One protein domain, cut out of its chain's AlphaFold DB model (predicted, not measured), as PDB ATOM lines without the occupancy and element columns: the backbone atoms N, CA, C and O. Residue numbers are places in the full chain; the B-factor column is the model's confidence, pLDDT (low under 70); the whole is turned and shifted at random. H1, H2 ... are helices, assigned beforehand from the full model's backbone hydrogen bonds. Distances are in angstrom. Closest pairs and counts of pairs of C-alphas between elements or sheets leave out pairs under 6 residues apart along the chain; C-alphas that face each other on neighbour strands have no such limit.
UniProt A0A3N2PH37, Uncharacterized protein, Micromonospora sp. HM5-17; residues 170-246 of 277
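AT A GLANCE: This is residues 170 to 246 of the 277 residues of an uncharacterized protein of Micromonospora sp. HM5-17 (UniProt A0A3N2PH37). What does the model look like? A small compact head, made of the short helices H1, H2 and H3 with the first turns of H4, has one long arm: H4 runs on out of it, and residues 230 to 246 stick out. Residues 170 to 183, with no named element, run along the outside of the head before H1. What is it made of, and how large is it? The printed part has 77 residues, with four named helices in the order H1, H2, H3, H4 and no named strand, and its class is all helix. The whole is loose, with a radius of gyration of the C-alphas of 15.0 A and spans of 50 by 25 by 22 A, the arm making the length.

HOW THE PARTS SIT: How do the first helices stand? H1, residues 184 to 193, and H2, residues 196 to 205, are close but not clearly touching, at a steep tilt of 61 degrees, opposite ways; their closest C-alphas, of Trp 191 and Arg 199, are 7.4 A apart. What does the last helix touch? H4, residues 218 to 245, touches H3, residues 207 to 212, with residues 220 to 228 alone; the closest C-alphas, of Gly 211 and Arg 221, are 4.3 A apart. It touches H2 with residues 220 to 227 alone, at a shallow tilt of 29 degrees, the same way; the closest C-alphas, of Ile 203 and Ala 224, are 5.2 A apart. H1 is apart from H3 and H4. Are the helix backbones complete? Each O i to N i+4 pair is within hydrogen-bond range in H1, H2 and H4, and 1 of 2 in H3.

IN THESE COORDINATES: Where does H1 begin? C-alpha 184 is at (44.114, 39.167, 0.031), and H1 is 14.1 A long. How far does H4 reach? It is 40.6 A long and ends at C-alpha 245, at (6.140, 66.229, -2.849).

THE WHOLE: Are there cuts or long links? The printed part has no cut, and the three links between helices are tight. Where is confidence low? Residue 170 alone is under 70 in pLDDT.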
ATOM      1  N   ALA A 170      38.680  54.612  17.693       69.00
ATOM      2  CA  ALA A 170      39.990  55.012  17.198       69.00
ATOM      3  C   ALA A 170      39.904  55.207  15.676       69.00
ATOM      4  O   ALA A 170      39.684  54.247  14.938       69.00
ATOM      5  N   ARG A 171      40.045  56.456  15.211       80.94
ATOM      6  CA  ARG A 171      39.944  56.785  13.782       80.94
ATOM      7  C   ARG A 171      41.064  56.124  12.982       80.94
ATOM      8  O   ARG A 171      42.205  56.028  13.440       80.94
ATOM      9  N   VAL A 172      40.738  55.736  11.757       84.06
ATOM     10  CA  VAL A 172      41.680  55.252  10.746       84.06
ATOM     11  C   VAL A 172      41.576  56.171   9.540       84.06
ATOM     12  O   VAL A 172      40.486  56.431   9.055       84.06
ATOM     13  N   ASP A 173      42.702  56.673   9.051       87.12
ATOM     14  CA  ASP A 173      42.708  57.484   7.834       87.12
ATOM     15  C   ASP A 173      42.302  56.632   6.616       87.12
ATOM     16  O   ASP A 173      42.816  55.523   6.443       87.12
ATOM     17  N   ARG A 174      41.421  57.154   5.750       88.25
ATOM     18  CA  ARG A 174      40.995  56.496   4.503       88.25
ATOM     19  C   ARG A 174      42.175  56.036   3.643       88.25
ATOM     20  O   ARG A 174      42.100  54.971   3.046       88.25
ATOM     21  N   SER A 175      43.264  56.807   3.594       89.69
ATOM     22  CA  SER A 175      44.476  56.473   2.828       89.69
ATOM     23  C   SER A 175      45.180  55.202   3.308       89.69
ATOM     24  O   SER A 175      45.965  54.614   2.568       89.69
ATOM     25  N   ARG A 176      44.896  54.758   4.539       90.44
ATOM     26  CA  ARG A 176      45.412  53.506   5.100       90.44
ATOM     27  C   ARG A 176      44.529  52.302   4.789       90.44
ATOM     28  O   ARG A 176      44.943  51.193   5.107       90.44
ATOM     29  N   VAL A 177      43.334  52.495   4.229       92.31
ATOM     30  CA  VAL A 177      42.467  51.394   3.796       92.31
ATOM     31  C   VAL A 177      42.987  50.879   2.448       92.31
ATOM     32  O   VAL A 177      43.125  51.680   1.521       92.31
ATOM     33  N   PRO A 178      43.292  49.574   2.313       94.81
ATOM     34  CA  PRO A 178      43.740  48.998   1.052       94.81
ATOM     35  C   PRO A 178      42.765  49.276  -0.093       94.81
ATOM     36  O   PRO A 178      41.547  49.286   0.092       94.81
ATOM     37  N   ALA A 179      43.303  49.478  -1.294       91.38
ATOM     38  CA  ALA A 179      42.487  49.632  -2.491       91.38
ATOM     39  C   ALA A 179      41.872  48.286  -2.911       91.38
ATOM     40  O   ALA A 179      42.441  47.220  -2.656       91.38
ATOM     41  N   ALA A 180      40.733  48.334  -3.605       88.69
ATOM     42  CA  ALA A 180      40.139  47.146  -4.209       88.69
ATOM     43  C   ALA A 180      41.142  46.452  -5.152       88.69
ATOM     44  O   ALA A 180      41.876  47.114  -5.884       88.69
ATOM     45  N   GLY A 181      41.185  45.117  -5.113       87.50
ATOM     46  CA  GLY A 181      42.148  44.315  -5.881       87.50
ATOM     47  C   GLY A 181      43.541  44.188  -5.250       87.50
ATOM     48  O   GLY A 181      44.411  43.557  -5.845       87.50
ATOM     49  N   THR A 182      43.769  44.747  -4.053       93.44
ATOM     50  CA  THR A 182      44.970  44.431  -3.259       93.44
ATOM     51  C   THR A 182      45.002  42.934  -2.936       93.44
ATOM     52  O   THR A 182      43.962  42.342  -2.661       93.44
ATOM     53  N   ASP A 183      46.197  42.336  -2.931       95.75
ATOM     54  CA  ASP A 183      46.400  40.929  -2.567       95.75
ATOM     55  C   ASP A 183      45.702  40.588  -1.225       95.75
ATOM     56  O   ASP A 183      45.982  41.250  -0.212       95.75
ATOM     57  N   PRO A 184      44.839  39.550  -1.177       95.06
ATOM     58  CA  PRO A 184      44.114  39.167   0.031       95.06
ATOM     59  C   PRO A 184      44.999  38.914   1.257       95.06
ATOM     60  O   PRO A 184      44.597  39.206   2.384       95.06
ATOM     61  N   ALA A 185      46.224  38.413   1.078       93.56
ATOM     62  CA  ALA A 185      47.156  38.190   2.181       93.56
ATOM     63  C   ALA A 185      47.674  39.510   2.773       93.56
ATOM     64  O   ALA A 185      47.895  39.612   3.984       93.56
ATOM     65  N   VAL A 186      47.854  40.538   1.940       95.12
ATOM     66  CA  VAL A 186      48.227  41.887   2.389       95.12
ATOM     67  C   VAL A 186      47.061  42.531   3.131       95.12
ATOM     68  O   VAL A 186      47.262  43.062   4.225       95.12
ATOM     69  N   VAL A 187      45.845  42.431   2.583       96.19
ATOM     70  CA  VAL A 187      44.622  42.930   3.230       96.19
ATOM     71  C   VAL A 187      44.423  42.268   4.586       96.19
ATOM     72  O   VAL A 187      44.174  42.966   5.568       96.19
ATOM     73  N   LYS A 188      44.603  40.946   4.674       92.00
ATOM     74  CA  LYS A 188      44.488  40.219   5.939       92.00
ATOM     75  C   LYS A 188      45.485  40.737   6.978       92.00
ATOM     76  O   LYS A 188      45.087  41.039   8.096       92.00
ATOM     77  N   ARG A 189      46.763  40.905   6.612       91.88
ATOM     78  CA  ARG A 189      47.782  41.457   7.527       91.88
ATOM     79  C   ARG A 189      47.427  42.862   8.011       91.88
ATOM     80  O   ARG A 189      47.596  43.163   9.189       91.88
ATOM     81  N   TRP A 190      46.931  43.713   7.115       94.81
ATOM     82  CA  TRP A 190      46.446  45.039   7.484       94.81
ATOM     83  C   TRP A 190      45.259  44.949   8.451       94.81
ATOM     84  O   TRP A 190      45.297  45.571   9.512       94.81
ATOM     85  N   TRP A 191      44.250  44.137   8.141       92.94
ATOM     86  CA  TRP A 191      43.078  43.941   8.993       92.94
ATOM     87  C   TRP A 191      43.458  43.432  10.389       92.94
ATOM     88  O   TRP A 191      42.984  43.953  11.404       92.94
ATOM     89  N   ASP A 192      44.368  42.459  10.440       87.75
ATOM     90  CA  ASP A 192      44.892  41.876  11.672       87.75
ATOM     91  C   ASP A 192      45.664  42.911  12.511       87.75
ATOM     92  O   ASP A 192      45.639  42.829  13.737       87.75
ATOM     93  N   SER A 193      46.280  43.920  11.877       89.38
ATOM     94  CA  SER A 193      46.984  45.015  12.565       89.38
ATOM     95  C   SER A 193      46.063  46.052  13.213       89.38
ATOM     96  O   SER A 193      46.503  46.796  14.089       89.38
ATOM     97  N   LEU A 194      44.796  46.122  12.788       87.81
ATOM     98  CA  LEU A 194      43.824  47.054  13.350       87.81
ATOM     99  C   LEU A 194      43.339  46.579  14.717       87.81
ATOM    100  O   LEU A 194      42.983  45.411  14.892       87.81
ATOM    101  N   THR A 195      43.203  47.518  15.652       82.25
ATOM    102  CA  THR A 195      42.473  47.259  16.896       82.25
ATOM    103  C   THR A 195      40.983  47.036  16.604       82.25
ATOM    104  O   THR A 195      40.462  47.541  15.604       82.25
ATOM    105  N   PRO A 196      40.226  46.361  17.480       77.62
ATOM    106  CA  PRO A 196      38.783  46.192  17.290       77.62
ATOM    107  C   PRO A 196      38.007  47.511  17.174       77.62
ATOM    108  O   PRO A 196      37.053  47.608  16.403       77.62
ATOM    109  N   ALA A 197      38.436  48.566  17.875       74.50
ATOM    110  CA  ALA A 197      37.862  49.902  17.716       74.50
ATOM    111  C   ALA A 197      38.119  50.480  16.311       74.50
ATOM    112  O   ALA A 197      37.214  51.058  15.716       74.50
ATOM    113  N   GLN A 198      39.318  50.273  15.761       85.50
ATOM    114  CA  GLN A 198      39.659  50.674  14.394       85.50
ATOM    115  C   GLN A 198      38.904  49.857  13.342       85.50
ATOM    116  O   GLN A 198      38.437  50.432  12.364       85.50
ATOM    117  N   ARG A 199      38.725  48.544  13.548       86.88
ATOM    118  CA  ARG A 199      37.913  47.682  12.668       86.88
ATOM    119  C   ARG A 199      36.466  48.164  12.601       86.88
ATOM    120  O   ARG A 199      35.941  48.358  11.511       86.88
ATOM    121  N   ARG A 200      35.848  48.451  13.754       79.06
ATOM    122  CA  ARG A 200      34.512  49.072  13.813       79.06
ATOM    123  C   ARG A 200      34.478  50.422  13.108       79.06
ATOM    124  O   ARG A 200      33.535  50.694  12.376       79.06
ATOM    125  N   TYR A 201      35.513  51.244  13.298       83.62
ATOM    126  CA  TYR A 201      35.614  52.533  12.625       83.62
ATOM    127  C   TYR A 201      35.632  52.393  11.106       83.62
ATOM    128  O   TYR A 201      34.828  53.038  10.448       83.62
ATOM    129  N   VAL A 202      36.480  51.533  10.539       90.50
ATOM    130  CA  VAL A 202      36.539  51.384   9.077       90.50
ATOM    131  C   VAL A 202      35.292  50.716   8.499       90.50
ATOM    132  O   VAL A 202      34.893  51.084   7.401       90.50
ATOM    133  N   ILE A 203      34.647  49.796   9.231       88.81
ATOM    134  CA  ILE A 203      33.349  49.222   8.833       88.81
ATOM    135  C   ILE A 203      32.278  50.320   8.785       88.81
ATOM    136  O   ILE A 203      31.535  50.400   7.816       88.81
ATOM    137  N   ALA A 204      32.199  51.174   9.808       83.19
ATOM    138  CA  ALA A 204      31.181  52.218   9.888       83.19
ATOM    139  C   ALA A 204      31.440  53.380   8.914       83.19
ATOM    140  O   ALA A 204      30.513  53.887   8.283       83.19
ATOM    141  N   GLU A 205      32.694  53.811   8.786       87.31
ATOM    142  CA  GLU A 205      33.068  54.998   8.015       87.31
ATOM    143  C   GLU A 205      33.279  54.684   6.527       87.31
ATOM    144  O   GLU A 205      32.877  55.467   5.667       87.31
ATOM    145  N   TYR A 206      33.866  53.524   6.207       91.88
ATOM    146  CA  TYR A 206      34.230  53.126   4.840       91.88
ATOM    147  C   TYR A 206      33.627  51.770   4.410       91.88
ATOM    148  O   TYR A 206      34.352  50.931   3.861       91.88
ATOM    149  N   PRO A 207      32.321  51.522   4.629       92.06
ATOM    150  CA  PRO A 207      31.706  50.217   4.395       92.06
ATOM    151  C   PRO A 207      31.823  49.745   2.939       92.06
ATOM    152  O   PRO A 207      32.033  48.559   2.696       92.06
ATOM    153  N   GLU A 208      31.781  50.662   1.965       92.69
ATOM    154  CA  GLU A 208      31.885  50.331   0.538       92.69
ATOM    155  C   GLU A 208      33.269  49.767   0.184       92.69
ATOM    156  O   GLU A 208      33.392  48.903  -0.682       92.69
ATOM    157  N   LEU A 209      34.317  50.241   0.870       93.69
ATOM    158  CA  LEU A 209      35.671  49.715   0.703       93.69
ATOM    159  C   LEU A 209      35.800  48.359   1.396       93.69
ATOM    160  O   LEU A 209      36.276  47.406   0.788       93.69
ATOM    161  N   ILE A 210      35.350  48.252   2.650       94.19
ATOM    162  CA  ILE A 210      35.515  47.031   3.448       94.19
ATOM    163  C   ILE A 210      34.751  45.846   2.850       94.19
ATOM    164  O   ILE A 210      35.309  44.753   2.766       94.19
ATOM    165  N   GLY A 211      33.517  46.049   2.387       91.12
ATOM    166  CA  GLY A 211      32.699  44.989   1.792       91.12
ATOM    167  C   GLY A 211      33.335  44.331   0.558       91.12
ATOM    168  O   GLY A 211      33.205  43.119   0.345       91.12
ATOM    169  N   ALA A 212      34.095  45.111  -0.216       91.56
ATOM    170  CA  ALA A 212      34.750  44.677  -1.447       91.56
ATOM    171  C   ALA A 212      36.139  44.039  -1.241       91.56
ATOM    172  O   ALA A 212      36.684  43.471  -2.185       91.56
ATOM    173  N   LEU A 213      36.730  44.127  -0.045       93.94
ATOM    174  CA  LEU A 213      38.103  43.681   0.202       93.94
ATOM    175  C   LEU A 213      38.187  42.186   0.538       93.94
ATOM    176  O   LEU A 213      37.823  41.742   1.630       93.94
ATOM    177  N   ASP A 214      38.752  41.408  -0.382       91.31
ATOM    178  CA  ASP A 214      39.158  40.031  -0.110       91.31
ATOM    179  C   ASP A 214      40.308  40.007   0.907       91.31
ATOM    180  O   ASP A 214      41.246  40.791   0.818       91.31
ATOM    181  N   GLY A 215      40.222  39.126   1.910       89.31
ATOM    182  CA  GLY A 215      41.147  39.082   3.053       89.31
ATOM    183  C   GLY A 215      40.592  39.691   4.347       89.31
ATOM    184  O   GLY A 215      41.116  39.399   5.423       89.31
ATOM    185  N   VAL A 216      39.498  40.461   4.278       91.62
ATOM    186  CA  VAL A 216      38.693  40.829   5.456       91.62
ATOM    187  C   VAL A 216      37.773  39.653   5.831       91.62
ATOM    188  O   VAL A 216      37.195  39.033   4.932       91.62
ATOM    189  N   PRO A 217      37.594  39.326   7.129       89.00
ATOM    190  CA  PRO A 217      36.665  38.285   7.565       89.00
ATOM    191  C   PRO A 217      35.255  38.481   6.998       89.00
ATOM    192  O   PRO A 217      34.716  39.587   7.031       89.00
ATOM    193  N   VAL A 218      34.636  37.392   6.529       85.19
ATOM    194  CA  VAL A 218      33.318  37.410   5.862       85.19
ATOM    195  C   VAL A 218      32.257  38.127   6.697       85.19
ATOM    196  O   VAL A 218      31.562  38.982   6.170       85.19
ATOM    197  N   ALA A 219      32.196  37.870   8.005       79.00
ATOM    198  CA  ALA A 219      31.254  38.544   8.899       79.00
ATOM    199  C   ALA A 219      31.450  40.071   8.960       79.00
ATOM    200  O   ALA A 219      30.489  40.823   9.041       79.00
ATOM    201  N   SER A 220      32.694  40.552   8.896       86.19
ATOM    202  CA  SER A 220      32.974  41.993   8.859       86.19
ATOM    203  C   SER A 220      32.604  42.616   7.510       86.19
ATOM    204  O   SER A 220      32.128  43.749   7.477       86.19
ATOM    205  N   ARG A 221      32.786  41.876   6.407       91.06
ATOM    206  CA  ARG A 221      32.335  42.293   5.067       91.06
ATOM    207  C   ARG A 221      30.817  42.334   4.969       91.06
ATOM    208  O   ARG A 221      30.290  43.261   4.369       91.06
ATOM    209  N   ASP A 222      30.134  41.362   5.561       86.00
ATOM    210  CA  ASP A 222      28.674  41.303   5.593       86.00
ATOM    211  C   ASP A 222      28.080  42.527   6.301       86.00
ATOM    212  O   ASP A 222      27.294  43.257   5.700       86.00
ATOM    213  N   VAL A 223      28.566  42.854   7.504       83.38
ATOM    214  CA  VAL A 223      28.142  44.068   8.223       83.38
ATOM    215  C   VAL A 223      28.424  45.332   7.408       83.38
ATOM    216  O   VAL A 223      27.561  46.202   7.306       83.38
ATOM    217  N   ALA A 224      29.598  45.434   6.779       88.75
ATOM    218  CA  ALA A 224      29.905  46.561   5.903       88.75
ATOM    219  C   ALA A 224      28.910  46.656   4.730       88.75
ATOM    220  O   ALA A 224      28.346  47.721   4.487       88.75
ATOM    221  N   ASN A 225      28.623  45.544   4.051       91.00
ATOM    222  CA  ASN A 225      27.665  45.495   2.946       91.00
ATOM    223  C   ASN A 225      26.248  45.890   3.387       91.00
ATOM    224  O   ASN A 225      25.585  46.642   2.675       91.00
ATOM    225  N   ARG A 226      25.796  45.446   4.564       85.94
ATOM    226  CA  ARG A 226      24.497  45.842   5.131       85.94
ATOM    227  C   ARG A 226      24.415  47.356   5.346       85.94
ATOM    228  O   ARG A 226      23.457  47.972   4.888       85.94
ATOM    229  N   ILE A 227      25.464  47.975   5.897       84.75
ATOM    230  CA  ILE A 227      25.534  49.440   6.050       84.75
ATOM    231  C   ILE A 227      25.421  50.152   4.690       84.75
ATOM    232  O   ILE A 227      24.729  51.168   4.590       84.75
ATOM    233  N   VAL A 228      26.066  49.638   3.632       89.00
ATOM    234  CA  VAL A 228      25.923  50.200   2.273       89.00
ATOM    235  C   VAL A 228      24.472  50.122   1.795       89.00
ATOM    236  O   VAL A 228      23.937  51.110   1.290       89.00
ATOM    237  N   LEU A 229      23.824  48.966   1.968       87.69
ATOM    238  CA  LEU A 229      22.438  48.755   1.546       87.69
ATOM    239  C   LEU A 229      21.465  49.684   2.280       87.69
ATOM    240  O   LEU A 229      20.550  50.222   1.657       87.69
ATOM    241  N   ASP A 230      21.683  49.926   3.571       81.00
ATOM    242  CA  ASP A 230      20.860  50.850   4.351       81.00
ATOM    243  C   ASP A 230      21.004  52.296   3.889       81.00
ATOM    244  O   ASP A 230      20.007  52.993   3.713       81.00
ATOM    245  N   ARG A 231      22.240  52.744   3.631       85.12
ATOM    246  CA  ARG A 231      22.492  54.092   3.100       85.12
ATOM    247  C   ARG A 231      21.793  54.301   1.762       85.12
ATOM    248  O   ARG A 231      21.207  55.358   1.530       85.12
ATOM    249  N   GLU A 232      21.835  53.299   0.887       87.62
ATOM    250  CA  GLU A 232      21.178  53.385  -0.416       87.62
ATOM    251  C   GLU A 232      19.650  53.350  -0.283       87.62
ATOM    252  O   GLU A 232      18.955  54.120  -0.945       87.62
ATOM    253  N   ARG A 233      19.109  52.535   0.631       83.81
ATOM    254  CA  ARG A 233      17.680  52.539   0.977       83.81
ATOM    255  C   ARG A 233      17.227  53.924   1.439       83.81
ATOM    256  O   ARG A 233      16.210  54.416   0.948       83.81
ATOM    257  N   ASP A 234      17.961  54.555   2.349       79.00
ATOM    258  CA  ASP A 234      17.606  55.870   2.892       79.00
ATOM    259  C   ASP A 234      17.642  56.942   1.793       79.00
ATOM    260  O   ASP A 234      16.708  57.734   1.653       79.00
ATOM    261  N   ARG A 235      18.666  56.905   0.931       86.38
ATOM    262  CA  ARG A 235      18.775  57.782  -0.242       86.38
ATOM    263  C   ARG A 235      17.596  57.615  -1.203       86.38
ATOM    264  O   ARG A 235      17.037  58.610  -1.666       86.38
ATOM    265  N   LEU A 236      17.221  56.377  -1.523       85.44
ATOM    266  CA  LEU A 236      16.097  56.082  -2.418       85.44
ATOM    267  C   LEU A 236      14.755  56.492  -1.800       85.44
ATOM    268  O   LEU A 236      13.887  56.993  -2.513       85.44
ATOM    269  N   THR A 237      14.606  56.334  -0.486       77.94
ATOM    270  CA  THR A 237      13.422  56.763   0.274       77.94
ATOM    271  C   THR A 237      13.272  58.281   0.215       77.94
ATOM    272  O   THR A 237      12.233  58.769  -0.219       77.94
ATOM    273  N   ALA A 238      14.337  59.029   0.518       78.75
ATOM    274  CA  ALA A 238      14.336  60.488   0.404       78.75
ATOM    275  C   ALA A 238      14.025  60.946  -1.029       78.75
ATOM    276  O   ALA A 238      13.240  61.870  -1.241       78.75
ATOM    277  N   ARG A 239      14.586  60.260  -2.035       83.50
ATOM    278  CA  ARG A 239      14.322  60.578  -3.439       83.50
ATOM    279  C   ARG A 239      12.868  60.334  -3.841       83.50
ATOM    280  O   ARG A 239      12.327  61.107  -4.627       83.50
ATOM    281  N   ARG A 240      12.242  59.265  -3.344       80.81
ATOM    282  CA  ARG A 240      10.811  59.010  -3.543       80.81
ATOM    283  C   ARG A 240       9.984  60.136  -2.923       80.81
ATOM    284  O   ARG A 240       9.152  60.707  -3.618       80.81
ATOM    285  N   ASP A 241      10.268  60.499  -1.677       76.75
ATOM    286  CA  ASP A 241       9.505  61.522  -0.955       76.75
ATOM    287  C   ASP A 241       9.615  62.902  -1.638       76.75
ATOM    288  O   ASP A 241       8.623  63.620  -1.760       76.75
ATOM    289  N   GLU A 242      10.792  63.249  -2.180       83.88
ATOM    290  CA  GLU A 242      10.974  64.434  -3.034       83.88
ATOM    291  C   GLU A 242      10.085  64.406  -4.288       83.88
ATOM    292  O   GLU A 242       9.527  65.434  -4.678       83.88
ATOM    293  N   LEU A 243       9.975  63.248  -4.947       84.88
ATOM    294  CA  LEU A 243       9.169  63.087  -6.159       84.88
ATOM    295  C   LEU A 243       7.667  63.146  -5.860       84.88
ATOM    296  O   LEU A 243       6.923  63.711  -6.663       84.88
ATOM    297  N   ASP A 244       7.234  62.617  -4.718       78.19
ATOM    298  CA  ASP A 244       5.837  62.661  -4.279       78.19
ATOM    299  C   ASP A 244       5.422  64.067  -3.813       78.19
ATOM    300  O   ASP A 244       4.285  64.489  -4.036       78.19
ATOM    301  N   ALA A 245       6.352  64.833  -3.231       79.31
ATOM    302  CA  ALA A 245       6.140  66.229  -2.849       79.31
ATOM    303  C   ALA A 245       6.192  67.208  -4.041       79.31
ATOM    304  O   ALA A 245       5.716  68.343  -3.934       79.31
ATOM    305  N   ALA A 246       6.766  66.801  -5.180       78.69
ATOM    306  CA  ALA A 246       6.870  67.652  -6.358       78.69
ATOM    307  C   ALA A 246       5.475  67.938  -6.961       78.69
ATOM    308  O   ALA A 246       4.714  67.009  -7.247       78.69
TER     309      ALA A 246